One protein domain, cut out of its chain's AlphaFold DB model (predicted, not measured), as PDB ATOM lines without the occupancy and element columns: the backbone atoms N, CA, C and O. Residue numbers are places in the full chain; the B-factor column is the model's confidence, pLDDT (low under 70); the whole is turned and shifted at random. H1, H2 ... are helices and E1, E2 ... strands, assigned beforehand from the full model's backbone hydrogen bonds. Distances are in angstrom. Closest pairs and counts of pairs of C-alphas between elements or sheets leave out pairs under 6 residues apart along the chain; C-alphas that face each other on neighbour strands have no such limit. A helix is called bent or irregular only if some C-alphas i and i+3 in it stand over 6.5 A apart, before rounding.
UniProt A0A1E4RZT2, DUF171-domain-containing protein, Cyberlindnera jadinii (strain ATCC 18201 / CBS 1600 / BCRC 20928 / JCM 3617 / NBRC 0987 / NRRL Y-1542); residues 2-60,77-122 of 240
ATOM      1  N   VAL A   2     187.528 125.780 114.204       89.62
ATOM      2  CA  VAL A   2     188.866 125.692 113.569       89.62
ATOM      3  C   VAL A   2     189.758 124.606 114.185       89.62
ATOM      4  O   VAL A   2     190.150 123.697 113.462       89.62
ATOM      5  N   ILE A   3     189.997 124.640 115.503       91.06
ATOM      6  CA  ILE A   3     190.869 123.669 116.195       91.06
ATOM      7  C   ILE A   3     190.403 122.230 115.958       91.06
ATOM      8  O   ILE A   3     191.175 121.415 115.468       91.06
ATOM      9  N   ALA A   4     189.125 121.928 116.201       92.44
ATOM     10  CA  ALA A   4     188.584 120.585 115.984       92.44
ATOM     11  C   ALA A   4     188.758 120.099 114.532       92.44
ATOM     12  O   ALA A   4     189.072 118.939 114.289       92.44
ATOM     13  N   THR A   5     188.608 121.003 113.559       93.44
ATOM     14  CA  THR A   5     188.799 120.684 112.138       93.44
ATOM     15  C   THR A   5     190.268 120.395 111.810       93.44
ATOM     16  O   THR A   5     190.547 119.479 111.041       93.44
ATOM     17  N   ILE A   6     191.206 121.139 112.407       94.25
ATOM     18  CA  ILE A   6     192.652 120.915 112.253       94.25
ATOM     19  C   ILE A   6     193.078 119.608 112.936       94.25
ATOM     20  O   ILE A   6     193.774 118.801 112.328       94.25
ATOM     21  N   LEU A   7     192.612 119.337 114.158       93.56
ATOM     22  CA  LEU A   7     192.903 118.081 114.856       93.56
ATOM     23  C   LEU A   7     192.371 116.872 114.076       93.56
ATOM     24  O   LEU A   7     193.090 115.890 113.905       93.56
ATOM     25  N   GLN A   8     191.151 116.962 113.536       92.69
ATOM     26  CA  GLN A   8     190.580 115.901 112.703       92.69
ATOM     27  C   GLN A   8     191.393 115.693 111.417       92.69
ATOM     28  O   GLN A   8     191.503 114.565 110.937       92.69
ATOM     29  N   TYR A   9     191.965 116.759 110.849       94.00
ATOM     30  CA  TYR A   9     192.799 116.680 109.650       94.00
ATOM     31  C   TYR A   9     194.054 115.830 109.885       94.00
ATOM     32  O   TYR A   9     194.335 114.950 109.074       94.00
ATOM     33  N   PHE A  10     194.746 116.005 111.015       92.88
ATOM     34  CA  PHE A  10     195.977 115.257 111.314       92.88
ATOM     35  C   PHE A  10     195.775 113.756 111.548       92.88
ATOM     36  O   PHE A  10     196.697 112.983 111.298       92.88
ATOM     37  N   VAL A  11     194.581 113.327 111.968       91.00
ATOM     38  CA  VAL A  11     194.224 111.904 112.147       91.00
ATOM     39  C   VAL A  11     193.483 111.318 110.933       91.00
ATOM     40  O   VAL A  11     192.919 110.223 110.989       91.00
ATOM     41  N   THR A  12     193.416 112.051 109.821       91.50
ATOM     42  CA  THR A  12     192.745 111.600 108.595       91.50
ATOM     43  C   THR A  12     193.782 111.204 107.540       91.50
ATOM     44  O   THR A  12     194.632 112.033 107.205       91.50
ATOM     45  N   PRO A  13     193.701 109.990 106.950       89.81
ATOM     46  CA  PRO A  13     194.545 109.617 105.821       89.81
ATOM     47  C   PRO A  13     194.529 110.674 104.708       89.81
ATOM     48  O   PRO A  13     193.443 111.122 104.319       89.81
ATOM     49  N   PRO A  14     195.685 111.038 104.118       89.50
ATOM     50  CA  PRO A  14     195.758 112.075 103.086       89.50
ATOM     51  C   PRO A  14     194.794 111.860 101.909       89.50
ATOM     52  O   PRO A  14     194.222 112.822 101.394       89.50
ATOM     53  N   TYR A  15     194.564 110.602 101.517       89.88
ATOM     54  CA  TYR A  15     193.666 110.239 100.418       89.88
ATOM     55  C   TYR A  15     192.170 110.416 100.747       89.88
ATOM     56  O   TYR A  15     191.359 110.513  99.828       89.88
ATOM     57  N   LEU A  16     191.789 110.520 102.028       91.62
ATOM     58  CA  LEU A  16     190.402 110.750 102.458       91.62
ATOM     59  C   LEU A  16     190.080 112.219 102.731       91.62
ATOM     60  O   LEU A  16     188.903 112.573 102.812       91.62
ATOM     61  N   VAL A  17     191.087 113.092 102.848       91.56
ATOM     62  CA  VAL A  17     190.894 114.503 103.226       91.56
ATOM     63  C   VAL A  17     189.869 115.195 102.322       91.56
ATOM     64  O   VAL A  17     188.945 115.842 102.811       91.56
ATOM     65  N   LYS A  18     189.983 115.032 101.000       88.94
ATOM     66  CA  LYS A  18     189.065 115.674 100.042       88.94
ATOM     67  C   LYS A  18     187.637 115.127 100.121       88.94
ATOM     68  O   LYS A  18     186.705 115.844  99.773       88.94
ATOM     69  N   THR A  19     187.466 113.880 100.559       88.88
ATOM     70  CA  THR A  19     186.152 113.239 100.689       88.88
ATOM     71  C   THR A  19     185.477 113.614 102.009       88.88
ATOM     72  O   THR A  19     184.278 113.875 102.029       88.88
ATOM     73  N   ILE A  20     186.238 113.683 103.105       89.62
ATOM     74  CA  ILE A  20     185.717 113.964 104.450       89.62
ATOM     75  C   ILE A  20     185.459 115.463 104.651       89.62
ATOM     76  O   ILE A  20     184.428 115.858 105.204       89.62
ATOM     77  N   PHE A  21     186.376 116.324 104.208       91.62
ATOM     78  CA  PHE A  21     186.294 117.752 104.497       91.62
ATOM     79  C   PHE A  21     185.633 118.535 103.368       91.62
ATOM     80  O   PHE A  21     186.148 118.639 102.254       91.62
ATOM     81  N   LYS A  22     184.525 119.203 103.708       90.50
ATOM     82  CA  LYS A  22     183.873 120.181 102.827       90.50
ATOM     83  C   LYS A  22     184.859 121.284 102.429       90.50
ATOM     84  O   LYS A  22     185.608 121.779 103.271       90.50
ATOM     85  N   GLN A  23     184.760 121.750 101.186       90.25
ATOM     86  CA  GLN A  23     185.659 122.755 100.602       90.25
ATOM     87  C   GLN A  23     185.797 124.036 101.441       90.25
ATOM     88  O   GLN A  23     186.881 124.605 101.537       90.25
ATOM     89  N   LYS A  24     184.726 124.453 102.131       91.12
ATOM     90  CA  LYS A  24     184.744 125.623 103.026       91.12
ATOM     91  C   LYS A  24     185.797 125.549 104.141       91.12
ATOM     92  O   LYS A  24     186.209 126.587 104.645       91.12
ATOM     93  N   PHE A  25     186.222 124.347 104.529       90.62
ATOM     94  CA  PHE A  25     187.221 124.141 105.576       90.62
ATOM     95  C   PHE A  25     188.656 124.098 105.048       90.62
ATOM     96  O   PHE A  25     189.585 124.130 105.844       90.62
ATOM     97  N   TRP A  26     188.867 124.067 103.728       89.81
ATOM     98  CA  TRP A  26     190.203 123.890 103.151       89.81
ATOM     99  C   TRP A  26     191.154 125.047 103.455       89.81
ATOM    100  O   TRP A  26     192.354 124.826 103.577       89.81
ATOM    101  N   LYS A  27     190.624 126.260 103.664       91.06
ATOM    102  CA  LYS A  27     191.423 127.412 104.111       91.06
ATOM    103  C   LYS A  27     192.113 127.150 105.455       91.06
ATOM    104  O   LYS A  27     193.238 127.588 105.650       91.06
ATOM    105  N   ASN A  28     191.496 126.361 106.339       89.50
ATOM    106  CA  ASN A  28     192.090 125.995 107.628       89.50
ATOM    107  C   ASN A  28     193.314 125.076 107.466       89.50
ATOM    108  O   ASN A  28     194.110 124.954 108.390       89.50
ATOM    109  N   PHE A  29     193.469 124.425 106.306       92.06
ATOM    110  CA  PHE A  29     194.560 123.488 106.032       92.06
ATOM    111  C   PHE A  29     195.725 124.116 105.269       92.06
ATOM    112  O   PHE A  29     196.701 123.419 105.002       92.06
ATOM    113  N   GLN A  30     195.641 125.409 104.925       90.12
ATOM    114  CA  GLN A  30     196.667 126.104 104.143       90.12
ATOM    115  C   GLN A  30     198.057 125.955 104.766       90.12
ATOM    116  O   GLN A  30     198.990 125.653 104.035       90.12
ATOM    117  N   TYR A  31     198.152 126.116 106.087       91.38
ATOM    118  CA  TYR A  31     199.395 125.951 106.845       91.38
ATOM    119  C   TYR A  31     199.489 124.582 107.529       91.38
ATOM    120  O   TYR A  31     200.575 124.039 107.688       91.38
ATOM    121  N   ALA A  32     198.354 123.976 107.907       91.56
ATOM    122  CA  ALA A  32     198.360 122.689 108.610       91.56
ATOM    123  C   ALA A  32     198.961 121.550 107.768       91.56
ATOM    124  O   ALA A  32     199.530 120.617 108.324       91.56
ATOM    125  N   LYS A  33     198.863 121.628 106.434       90.81
ATOM    126  CA  LYS A  33     199.457 120.641 105.518       90.81
ATOM    127  C   LYS A  33     200.991 120.574 105.591       90.81
ATOM    128  O   LYS A  33     201.550 119.548 105.213       90.81
ATOM    129  N   ASP A  34     201.632 121.658 106.035       92.31
ATOM    130  CA  ASP A  34     203.091 121.800 106.098       92.31
ATOM    131  C   ASP A  34     203.648 121.344 107.461       92.31
ATOM    132  O   ASP A  34     204.858 121.209 107.632       92.31
ATOM    133  N   LEU A  35     202.771 121.076 108.437       91.06
ATOM    134  CA  LEU A  35     203.152 120.559 109.749       91.06
ATOM    135  C   LEU A  35     203.418 119.040 109.710       91.06
ATOM    136  O   LEU A  35     202.885 118.330 108.847       91.06
ATOM    137  N   PRO A  36     204.201 118.507 110.667       88.75
ATOM    138  CA  PRO A  36     204.529 117.087 110.720       88.75
ATOM    139  C   PRO A  36     203.309 116.148 110.736       88.75
ATOM    140  O   PRO A  36     202.378 116.293 111.527       88.75
ATOM    141  N   LYS A  37     203.375 115.136 109.860       83.62
ATOM    142  CA  LYS A  37     202.532 113.925 109.817       83.62
ATOM    143  C   LYS A  37     202.488 113.214 111.179       83.62
ATOM    144  O   LYS A  37     203.551 112.965 111.737       83.62
ATOM    145  N   LEU A  38     201.334 112.711 111.625       86.19
ATOM    146  CA  LEU A  38     201.266 111.644 112.636       86.19
ATOM    147  C   LEU A  38     201.640 110.290 112.005       86.19
ATOM    148  O   LEU A  38     200.822 109.382 111.887       86.19
ATOM    149  N   THR A  39     202.881 110.169 111.532       78.75
ATOM    150  CA  THR A  39     203.357 109.031 110.720       78.75
ATOM    151  C   THR A  39     203.403 107.707 111.475       78.75
ATOM    152  O   THR A  39     203.389 106.657 110.846       78.75
ATOM    153  N   ARG A  40     203.417 107.744 112.813       78.94
ATOM    154  CA  ARG A  40     203.401 106.545 113.668       78.94
ATOM    155  C   ARG A  40     202.043 105.843 113.722       78.94
ATOM    156  O   ARG A  40     201.957 104.737 114.242       78.94
ATOM    157  N   LEU A  41     200.984 106.468 113.209       82.69
ATOM    158  CA  LEU A  41     199.672 105.839 113.130       82.69
ATOM    159  C   LEU A  41     199.679 104.753 112.037       82.69
ATOM    160  O   LEU A  41     200.099 105.037 110.912       82.69
ATOM    161  N   PRO A  42     199.167 103.538 112.305       79.31
ATOM    162  CA  PRO A  42     199.375 102.378 111.425       79.31
ATOM    163  C   PRO A  42     198.676 102.488 110.055       79.31
ATOM    164  O   PRO A  42     199.018 101.774 109.125       79.31
ATOM    165  N   PHE A  43     197.742 103.428 109.909       82.06
ATOM    166  CA  PHE A  43     197.001 103.760 108.684       82.06
ATOM    167  C   PHE A  43     197.508 105.009 107.962       82.06
ATOM    168  O   PHE A  43     196.999 105.363 106.897       82.06
ATOM    169  N   MET A  44     198.443 105.739 108.572       79.81
ATOM    170  CA  MET A  44     199.025 106.944 107.978       79.81
ATOM    171  C   MET A  44     200.271 106.614 107.163       79.81
ATOM    172  O   MET A  44     200.621 107.376 106.258       79.81
ATOM    173  N   ALA A  45     200.925 105.490 107.468       69.25
ATOM    174  CA  ALA A  45     202.015 104.977 106.666       69.25
ATOM    175  C   ALA A  45     201.478 104.550 105.285       69.25
ATOM    176  O   ALA A  45     200.506 103.799 105.205       69.25
ATOM    177  N   PRO A  46     202.097 105.002 104.183       56.75
ATOM    178  CA  PRO A  46     201.716 104.615 102.828       56.75
ATOM    179  C   PRO A  46     202.151 103.186 102.475       56.75
ATOM    180  O   PRO A  46     202.264 102.875 101.291       56.75
ATOM    181  N   ASP A  47     202.423 102.340 103.472       57.78
ATOM    182  CA  ASP A  47     202.988 101.021 103.243       57.78
ATOM    183  C   ASP A  47     201.998 100.192 102.422       57.78
ATOM    184  O   ASP A  47     200.867  99.913 102.833       57.78
ATOM    185  N   SER A  48     202.397  99.885 101.190       52.34
ATOM    186  CA  SER A  48     201.542  99.290 100.161       52.34
ATOM    187  C   SER A  48     201.125  97.857 100.497       52.34
ATOM    188  O   SER A  48     200.271  97.300  99.809       52.34
ATOM    189  N   GLN A  49     201.698  97.285 101.560       57.16
ATOM    190  CA  GLN A  49     201.525  95.896 101.972       57.16
ATOM    191  C   GLN A  49     200.534  95.696 103.127       57.16
ATOM    192  O   GLN A  49     200.196  94.554 103.436       57.16
ATOM    193  N   SER A  50     200.024  96.763 103.759       75.25
ATOM    194  CA  SER A  50     198.976  96.585 104.770       75.25
ATOM    195  C   SER A  50     197.685  96.095 104.110       75.25
ATOM    196  O   SER A  50     197.065  96.813 103.319       75.25
ATOM    197  N   LYS A  51     197.243  94.883 104.477       87.00
ATOM    198  CA  LYS A  51     195.922  94.350 104.100       87.00
ATOM    199  C   LYS A  51     194.768  95.164 104.691       87.00
ATOM    200  O   LYS A  51     193.650  95.070 104.202       87.00
ATOM    201  N   TYR A  52     195.021  95.979 105.716       89.50
ATOM    202  CA  TYR A  52     194.011  96.837 106.326       89.50
ATOM    203  C   TYR A  52     194.159  98.280 105.861       89.50
ATOM    204  O   TYR A  52     195.264  98.835 105.844       89.50
ATOM    205  N   ARG A  53     193.034  98.902 105.501       89.56
ATOM    206  CA  ARG A  53     192.970 100.309 105.101       89.56
ATOM    207  C   ARG A  53     191.786 101.028 105.710       89.56
ATOM    208  O   ARG A  53     190.703 100.470 105.854       89.56
ATOM    209  N   GLU A  54     191.990 102.314 105.962       90.31
ATOM    210  CA  GLU A  54     190.892 103.219 106.270       90.31
ATOM    211  C   GLU A  54     190.130 103.610 105.025       90.31
ATOM    212  O   GLU A  54     190.725 103.935 103.991       90.31
ATOM    213  N   GLY A  55     188.814 103.675 105.164       91.75
ATOM    214  CA  GLY A  55     187.950 104.154 104.114       91.75
ATOM    215  C   GLY A  55     186.742 104.928 104.603       91.75
ATOM    216  O   GLY A  55     186.411 104.960 105.786       91.75
ATOM    217  N   LEU A  56     186.086 105.579 103.648       93.31
ATOM    218  CA  LEU A  56     184.801 106.237 103.846       93.31
ATOM    219  C   LEU A  56     183.766 105.579 102.940       93.31
ATOM    220  O   LEU A  56     183.988 105.455 101.733       93.31
ATOM    221  N   THR A  57     182.638 105.170 103.511       92.88
ATOM    222  CA  THR A  57     181.532 104.597 102.742       92.88
ATOM    223  C   THR A  57     180.919 105.669 101.839       92.88
ATOM    224  O   THR A  57     180.574 106.768 102.284       92.88
ATOM    225  N   VAL A  58     180.797 105.369 100.547       89.00
ATOM    226  CA  VAL A  58     180.307 106.315  99.532       89.00
ATOM    227  C   VAL A  58     178.949 105.871  99.000       89.00
ATOM    228  O   VAL A  58     178.722 104.671  98.836       89.00
ATOM    229  N   PRO A  59     178.015 106.798  98.737       85.19
ATOM    230  CA  PRO A  59     176.694 106.431  98.248       85.19
ATOM    231  C   PRO A  59     176.792 105.673  96.924       85.19
ATOM    232  O   PRO A  59     177.550 106.055  96.032       85.19
ATOM    233  N   MET A  60     175.980 104.622  96.781       72.38
ATOM    234  CA  MET A  60     175.744 104.015  95.475       72.38
ATOM    235  C   MET A  60     175.222 105.086  94.517       72.38
ATOM    236  O   MET A  60     174.373 105.906  94.888       72.38
ATOM    237  N   PRO A  77     168.737 109.440  98.036       62.44
ATOM    238  CA  PRO A  77     169.986 108.696  98.130       62.44
ATOM    239  C   PRO A  77     169.779 107.478  99.033       62.44
ATOM    240  O   PRO A  77     169.122 107.581 100.070       62.44
ATOM    241  N   LEU A  78     170.314 106.329  98.614       68.00
ATOM    242  CA  LEU A  78     170.317 105.123  99.433       68.00
ATOM    243  C   LEU A  78     171.061 105.415 100.739       68.00
ATOM    244  O   LEU A  78     172.141 106.006 100.727       68.00
ATOM    245  N   THR A  79     170.465 105.015 101.859       81.12
ATOM    246  CA  THR A  79     171.059 105.190 103.190       81.12
ATOM    247  C   THR A  79     172.218 104.230 103.421       81.12
ATOM    248  O   THR A  79     173.115 104.553 104.194       81.12
ATOM    249  N   ASN A  80     172.228 103.099 102.709       87.38
ATOM    250  CA  ASN A  80     173.245 102.062 102.805       87.38
ATOM    251  C   ASN A  80     173.995 101.886 101.478       87.38
ATOM    252  O   ASN A  80     173.470 102.164 100.398       87.38
ATOM    253  N   THR A  81     175.229 101.402 101.562       89.56
ATOM    254  CA  THR A  81     176.118 101.158 100.426       89.56
ATOM    255  C   THR A  81     177.010  99.948 100.685       89.56
ATOM    256  O   THR A  81     177.241  99.564 101.831       89.56
ATOM    257  N   LYS A  82     177.531  99.375  99.602       93.00
ATOM    258  CA  LYS A  82     178.609  98.378  99.614       93.00
ATOM    259  C   LYS A  82     179.943  98.954  99.129       93.00
ATOM    260  O   LYS A  82     180.909  98.217  99.035       93.00
ATOM    261  N   TYR A  83     180.004 100.241  98.785       93.06
ATOM    262  CA  TYR A  83     181.200 100.863  98.218       93.06
ATOM    263  C   TYR A  83     181.938 101.711  99.246       93.06
ATOM    264  O   TYR A  83     181.336 102.515  99.963       93.06
ATOM    265  N   VAL A  84     183.261 101.567  99.268       93.88
ATOM    266  CA  VAL A  84     184.151 102.277 100.187       93.88
ATOM    267  C   VAL A  84     185.298 102.917  99.411       93.88
ATOM    268  O   VAL A  84     185.986 102.264  98.626       93.88
ATOM    269  N   ASN A  85     185.540 104.205  99.648       93.19
ATOM    270  CA  ASN A  85     186.761 104.858  99.192       93.19
ATOM    271  C   ASN A  85     187.906 104.513 100.149       93.19
ATOM    272  O   ASN A  85     187.930 105.039 101.256       93.19
ATOM    273  N   VAL A  86     188.846 103.672  99.713       91.44
ATOM    274  CA  VAL A  86     190.066 103.287 100.460       91.44
ATOM    275  C   VAL A  86     191.347 103.891  99.855       91.44
ATOM    276  O   VAL A  86     192.457 103.419 100.110       91.44
ATOM    277  N   GLY A  87     191.209 104.918  99.007       88.75
ATOM    278  CA  GLY A  87     192.329 105.585  98.335       88.75
ATOM    279  C   GLY A  87     192.874 104.862  97.100       88.75
ATOM    280  O   GLY A  87     193.965 105.196  96.643       88.75
ATOM    281  N   TYR A  88     192.153 103.867  96.578       89.06
ATOM    282  CA  TYR A  88     192.413 103.278  95.262       89.06
ATOM    283  C   TYR A  88     191.832 104.151  94.139       89.06
ATOM    284  O   TYR A  88     191.114 105.115  94.402       89.06
ATOM    285  N   GLN A  89     192.159 103.820  92.884       86.31
ATOM    286  CA  GLN A  89     191.573 104.488  91.713       86.31
ATOM    287  C   GLN A  89     190.060 104.247  91.622       86.31
ATOM    288  O   GLN A  89     189.311 105.158  91.276       86.31
ATOM    289  N   GLU A  90     189.619 103.044  91.989       89.19
ATOM    290  CA  GLU A  90     188.215 102.645  92.036       89.19
ATOM    291  C   GLU A  90     187.754 102.402  93.477       89.19
ATOM    292  O   GLU A  90     188.555 102.130  94.375       89.19
ATOM    293  N   TYR A  91     186.444 102.496  93.713       91.75
ATOM    294  CA  TYR A  91     185.877 102.183  95.022       91.75
ATOM    295  C   TYR A  91     185.913 100.680  95.294       91.75
ATOM    296  O   TYR A  91     185.560  99.870  94.441       91.75
ATOM    297  N   LEU A  92     186.285 100.316  96.519       92.88
ATOM    298  CA  LEU A  92     186.279  98.933  96.967       92.88
ATOM    299  C   LEU A  92     184.838  98.493  97.242       92.88
ATOM    300  O   LEU A  92     184.138  99.119  98.039       92.88
ATOM    301  N   GLU A  93     184.405  97.418  96.589       94.50
ATOM    302  CA  GLU A  93     183.110  96.785  96.838       94.50
ATOM    303  C   GLU A  93     183.220  95.744  97.961       94.50
ATOM    304  O   GLU A  93     184.025  94.817  97.875       94.50
ATOM    305  N   LEU A  94     182.405  95.896  99.007       93.38
ATOM    306  CA  LEU A  94     182.343  95.005 100.160       93.38
ATOM    307  C   LEU A  94     181.682  93.668  99.815       93.38
ATOM    308  O   LEU A  94     180.695  93.605  99.079       93.38
ATOM    309  N   SER A  95     182.186  92.598 100.425       91.62
ATOM    310  CA  SER A  95     181.652  91.246 100.281       91.62
ATOM    311  C   SER A  95     180.496  91.007 101.256       91.62
ATOM    312  O   SER A  95     180.698  90.862 102.461       91.62
ATOM    313  N   GLY A  96     179.265  90.980 100.733       84.00
ATOM    314  CA  GLY A  96     178.070  90.554 101.476       84.00
ATOM    315  C   GLY A  96     177.606  91.493 102.597       84.00
ATOM    316  O   GLY A  96     176.752  91.106 103.388       84.00
ATOM    317  N   GLN A  97     178.141  92.713 102.676       85.25
ATOM    318  CA  GLN A  97     177.811  93.693 103.713       85.25
ATOM    319  C   GLN A  97     177.262  94.980 103.090       85.25
ATOM    320  O   GLN A  97     177.793  95.488 102.101       85.25
ATOM    321  N   GLN A  98     176.209  95.526 103.697       88.62
ATOM    322  CA  GLN A  98     175.733  96.878 103.427       88.62
ATOM    323  C   GLN A  98     175.849  97.706 104.698       88.62
ATOM    324  O   GLN A  98     175.416  97.276 105.764       88.62
ATOM    325  N   VAL A  99     176.413  98.901 104.570       89.81
ATOM    326  CA  VAL A  99     176.671  99.799 105.697       89.81
ATOM    327  C   VAL A  99     176.188 101.212 105.407       89.81
ATOM    328  O   VAL A  99     176.082 101.582 104.234       89.81
ATOM    329  N   PRO A 100     175.899 102.020 106.442       91.50
ATOM    330  CA  PRO A 100     175.463 103.392 106.243       91.50
ATOM    331  C   PRO A 100     176.487 104.212 105.450       91.50
ATOM    332  O   PRO A 100     177.699 104.029 105.590       91.50
ATOM    333  N   VAL A 101     175.999 105.127 104.614       90.50
ATOM    334  CA  VAL A 101     176.840 106.055 103.838       90.50
ATOM    335  C   VAL A 101     177.500 107.116 104.727       90.50
ATOM    336  O   VAL A 101     176.932 107.529 105.736       90.50
ATOM    337  N   ASN A 102     178.656 107.633 104.301       89.56
ATOM    338  CA  ASN A 102     179.441 108.662 104.997       89.56
ATOM    339  C   ASN A 102     179.950 108.248 106.387       89.56
ATOM    340  O   ASN A 102     180.121 109.092 107.267       89.56
ATOM    341  N   VAL A 103     180.215 106.958 106.575       89.56
ATOM    342  CA  VAL A 103     180.809 106.402 107.791       89.56
ATOM    343  C   VAL A 103     182.253 106.012 107.503       89.56
ATOM    344  O   VAL A 103     182.567 105.459 106.447       89.56
ATOM    345  N   ARG A 104     183.145 106.346 108.437       90.44
ATOM    346  CA  ARG A 104     184.552 105.947 108.389       90.44
ATOM    347  C   ARG A 104     184.673 104.512 108.897       90.44
ATOM    348  O   ARG A 104     184.113 104.193 109.940       90.44
ATOM    349  N   VAL A 105     185.368 103.667 108.147       90.88
ATOM    350  CA  VAL A 105     185.479 102.227 108.408       90.88
ATOM    351  C   VAL A 105     186.902 101.741 108.163       90.88
ATOM    352  O   VAL A 105     187.574 102.243 107.260       90.88
ATOM    353  N   THR A 106     187.311 100.719 108.909       91.38
ATOM    354  CA  THR A 106     188.520  99.944 108.627       91.38
ATOM    355  C   THR A 106     188.139  98.715 107.810       91.38
ATOM    356  O   THR A 106     187.209  97.988 108.164       91.38
ATOM    357  N   VAL A 107     188.825  98.496 106.692       92.31
ATOM    358  CA  VAL A 107     188.507  97.430 105.736       92.31
ATOM    359  C   VAL A 107     189.715  96.535 105.532       92.31
ATOM    360  O   VAL A 107     190.815  97.025 105.280       92.31
ATOM    361  N   ASP A 108     189.488  95.227 105.586       93.00
ATOM    362  CA  ASP A 108     190.411  94.233 105.054       93.00
ATOM    363  C   ASP A 108     190.248  94.178 103.530       93.00
ATOM    364  O   ASP A 108     189.207  93.774 103.004       93.00
ATOM    365  N   THR A 109     191.272  94.616 102.806       91.62
ATOM    366  CA  THR A 109     191.276  94.697 101.343       91.62
ATOM    367  C   THR A 109     191.361  93.324 100.678       91.62
ATOM    368  O   THR A 109     190.955  93.198  99.522       91.62
ATOM    369  N   SER A 110     191.809  92.288 101.397       91.94
ATOM    370  CA  SER A 110     191.901  90.910 100.896       91.94
ATOM    371  C   SER A 110     190.544  90.214 100.948       91.94
ATOM    372  O   SER A 110     190.088  89.644  99.957       91.94
ATOM    373  N   THR A 111     189.860  90.299 102.093       93.56
ATOM    374  CA  THR A 111     188.536  89.675 102.284       93.56
ATOM    375  C   THR A 111     187.372  90.577 101.865       93.56
ATOM    376  O   THR A 111     186.245  90.099 101.713       93.56
ATOM    377  N   LYS A 112     187.640  91.872 101.642       94.62
ATOM    378  CA  LYS A 112     186.662  92.925 101.319       94.62
ATOM    379  C   LYS A 112     185.576  93.064 102.387       94.62
ATOM    380  O   LYS A 112     184.405  93.270 102.065       94.62
ATOM    381  N   LYS A 113     185.951  92.923 103.657       94.50
ATOM    382  CA  LYS A 113     185.043  93.030 104.807       94.50
ATOM    383  C   LYS A 113     185.459  94.167 105.722       94.50
ATOM    384  O   LYS A 113     186.642  94.482 105.844       94.50
ATOM    385  N   ILE A 114     184.470  94.772 106.371       93.19
ATOM    386  CA  ILE A 114     184.724  95.713 107.458       93.19
ATOM    387  C   ILE A 114     185.145  94.914 108.684       93.19
ATOM    388  O   ILE A 114     184.485  93.941 109.050       93.19
ATOM    389  N   VAL A 115     186.233  95.356 109.299       90.62
ATOM    390  CA  VAL A 115     186.819  94.751 110.494       90.62
ATOM    391  C   VAL A 115     186.860  95.776 111.616       90.62
ATOM    392  O   VAL A 115     186.826  96.988 111.379       90.62
ATOM    393  N   SER A 116     186.930  95.297 112.856       87.06
ATOM    394  CA  SER A 116     187.205  96.198 113.975       87.06
ATOM    395  C   SER A 116     188.653  96.686 113.887       87.06
ATOM    396  O   SER A 116     189.525  95.920 113.467       87.06
ATOM    397  N   PRO A 117     188.982  97.914 114.314       81.75
ATOM    398  CA  PRO A 117     190.377  98.314 114.263       81.75
ATOM    399  C   PRO A 117     191.248  97.579 115.298       81.75
ATOM    400  O   PRO A 117     192.452  97.479 115.099       81.75
ATOM    401  N   ARG A 118     190.657  96.951 116.329       82.38
ATOM    402  CA  ARG A 118     191.352  96.002 117.222       82.38
ATOM    403  C   ARG A 118     191.826  94.758 116.479       82.38
ATOM    404  O   ARG A 118     192.932  94.298 116.716       82.38
ATOM    405  N   GLU A 119     191.015  94.235 115.567       86.12
ATOM    406  CA  GLU A 119     191.425  93.139 114.683       86.12
ATOM    407  C   GLU A 119     192.511  93.592 113.698       86.12
ATOM    408  O   GLU A 119     193.436  92.842 113.409       86.12
ATOM    409  N   ALA A 120     192.417  94.823 113.190       84.62
ATOM    410  CA  ALA A 120     193.348  95.327 112.185       84.62
ATOM    411  C   ALA A 120     194.721  95.744 112.741       84.62
ATOM    412  O   ALA A 120     195.721  95.648 112.030       84.62
ATOM    413  N   TYR A 121     194.769  96.253 113.976       81.94
ATOM    414  CA  TYR A 121     195.965  96.884 114.552       81.94
ATOM    415  C   TYR A 121     196.380  96.316 115.915       81.94
ATOM    416  O   TYR A 121     197.331  96.837 116.504       81.94
ATOM    417  N   GLU A 122     195.709  95.264 116.390       76.00
ATOM    418  CA  GLU A 122     196.051  94.511 117.605       76.00
ATOM    419  C   GLU A 122     196.290  95.437 118.811       76.00
ATOM    420  O   GLU A 122     195.438  96.268 119.125       76.00
TER     421      GLU A 122
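AT A GLANCE: This is residues 2 to 60 and 77 to 122 of the 240 residues of the protein "DUF171-domain-containing protein" of Cyberlindnera jadinii (strain ATCC 18201 / CBS 1600 / BCRC 20928 / JCM 3617 / NBRC 0987 / NRRL Y-1542) (UniProt A0A1E4RZT2). Two lobes stand end to end: a curled sheet of four short strands, with the last helix H4 packed on E3 and E1, and a small cluster of three helices, H1, H2 and H3. H2 lies between, over E1, while H1 and H3 are at the far end and a long loop, residues 30 to 51, leads from one lobe to the other. The printed part has 105 residues, with H1 H2 H3 E1 E2 E3 E4 H4 along the chain; the class is mixed, helices and strands, though named elements hold only 47 residues. The sheet order is E2 E1 E3 E4, all antiparallel; the whole is compact, with a radius of gyration of the C-alphas of 14.3 A and spans of 41 by 34 by 24 A.

IN THESE COORDINATES: Find C-alpha 52 at (194.011, 96.837, 106.326); from there E1 runs 18.0 A to residue 58. E2 is residues 83 to 85, E3 is residues 104 to 108, 13.5 A long, and E4 is residues 113 to 115. H4, residues 117 to 122, ends at C-alpha 122, (196.051, 94.511, 117.605). Go back to C-alpha 2 at (188.866, 125.692, 113.569) for H1, residues 2 to 10, 12.8 A long. H2 is residues 14 to 20, irregular, with C-alphas 15 and 18 7.1 A apart; H3 is residues 23 to 29, only just irregular, with C-alphas 24 and 27 7.0 A apart.

HOW THE PARTS SIT: In the strongly twisted sheet, look first at E1 and E3, where N 55 and O 105 are 2.8 A apart, within hydrogen-bond range. The pairing of E1 is staggered: residues 52 to 56 pair with E3 and residues 56 to 58 with E2, where N 85 and O 56 are 2.9 A apart. E3 and E4 form a hairpin, with N 108 and O 113 3.0 A apart. H2 is on the sheet over E1, at a height of 8.9 A, its closest C-alphas to E1 being Leu 16 and Gly 55, 7.2 A apart. H4 is on the sheet too, at a height of 9.5 A; its closest C-alphas to E3 are Pro 117 and Thr 106, 6.2 A apart. H1 and H3 are not on the sheet; they touch, about perpendicular at 81 degrees, closest at the C-alphas of Val 2 and Asn 28, 6.8 A. H1 and H2 are close but not clearly touching, with the C-alphas of Tyr 9 and Val 17 7.0 A apart. Every O i to N i+4 pair is within range in H1 and H4; H2 has 1 of 3 and H3 0 of 3, each with 3 of 4 O i to N i+3 pairs.

THE WHOLE: The two C-alphas farthest apart, Tyr 31 and Gly 96, are 41.7 A apart. Residues 61 to 76 are cut out, with 7.9 A from C-alpha 60 to C-alpha 77. The links H3 to E1 and E2 to E3 are long. Confidence is under 70 at residues 45 to 49 and 77 to 78.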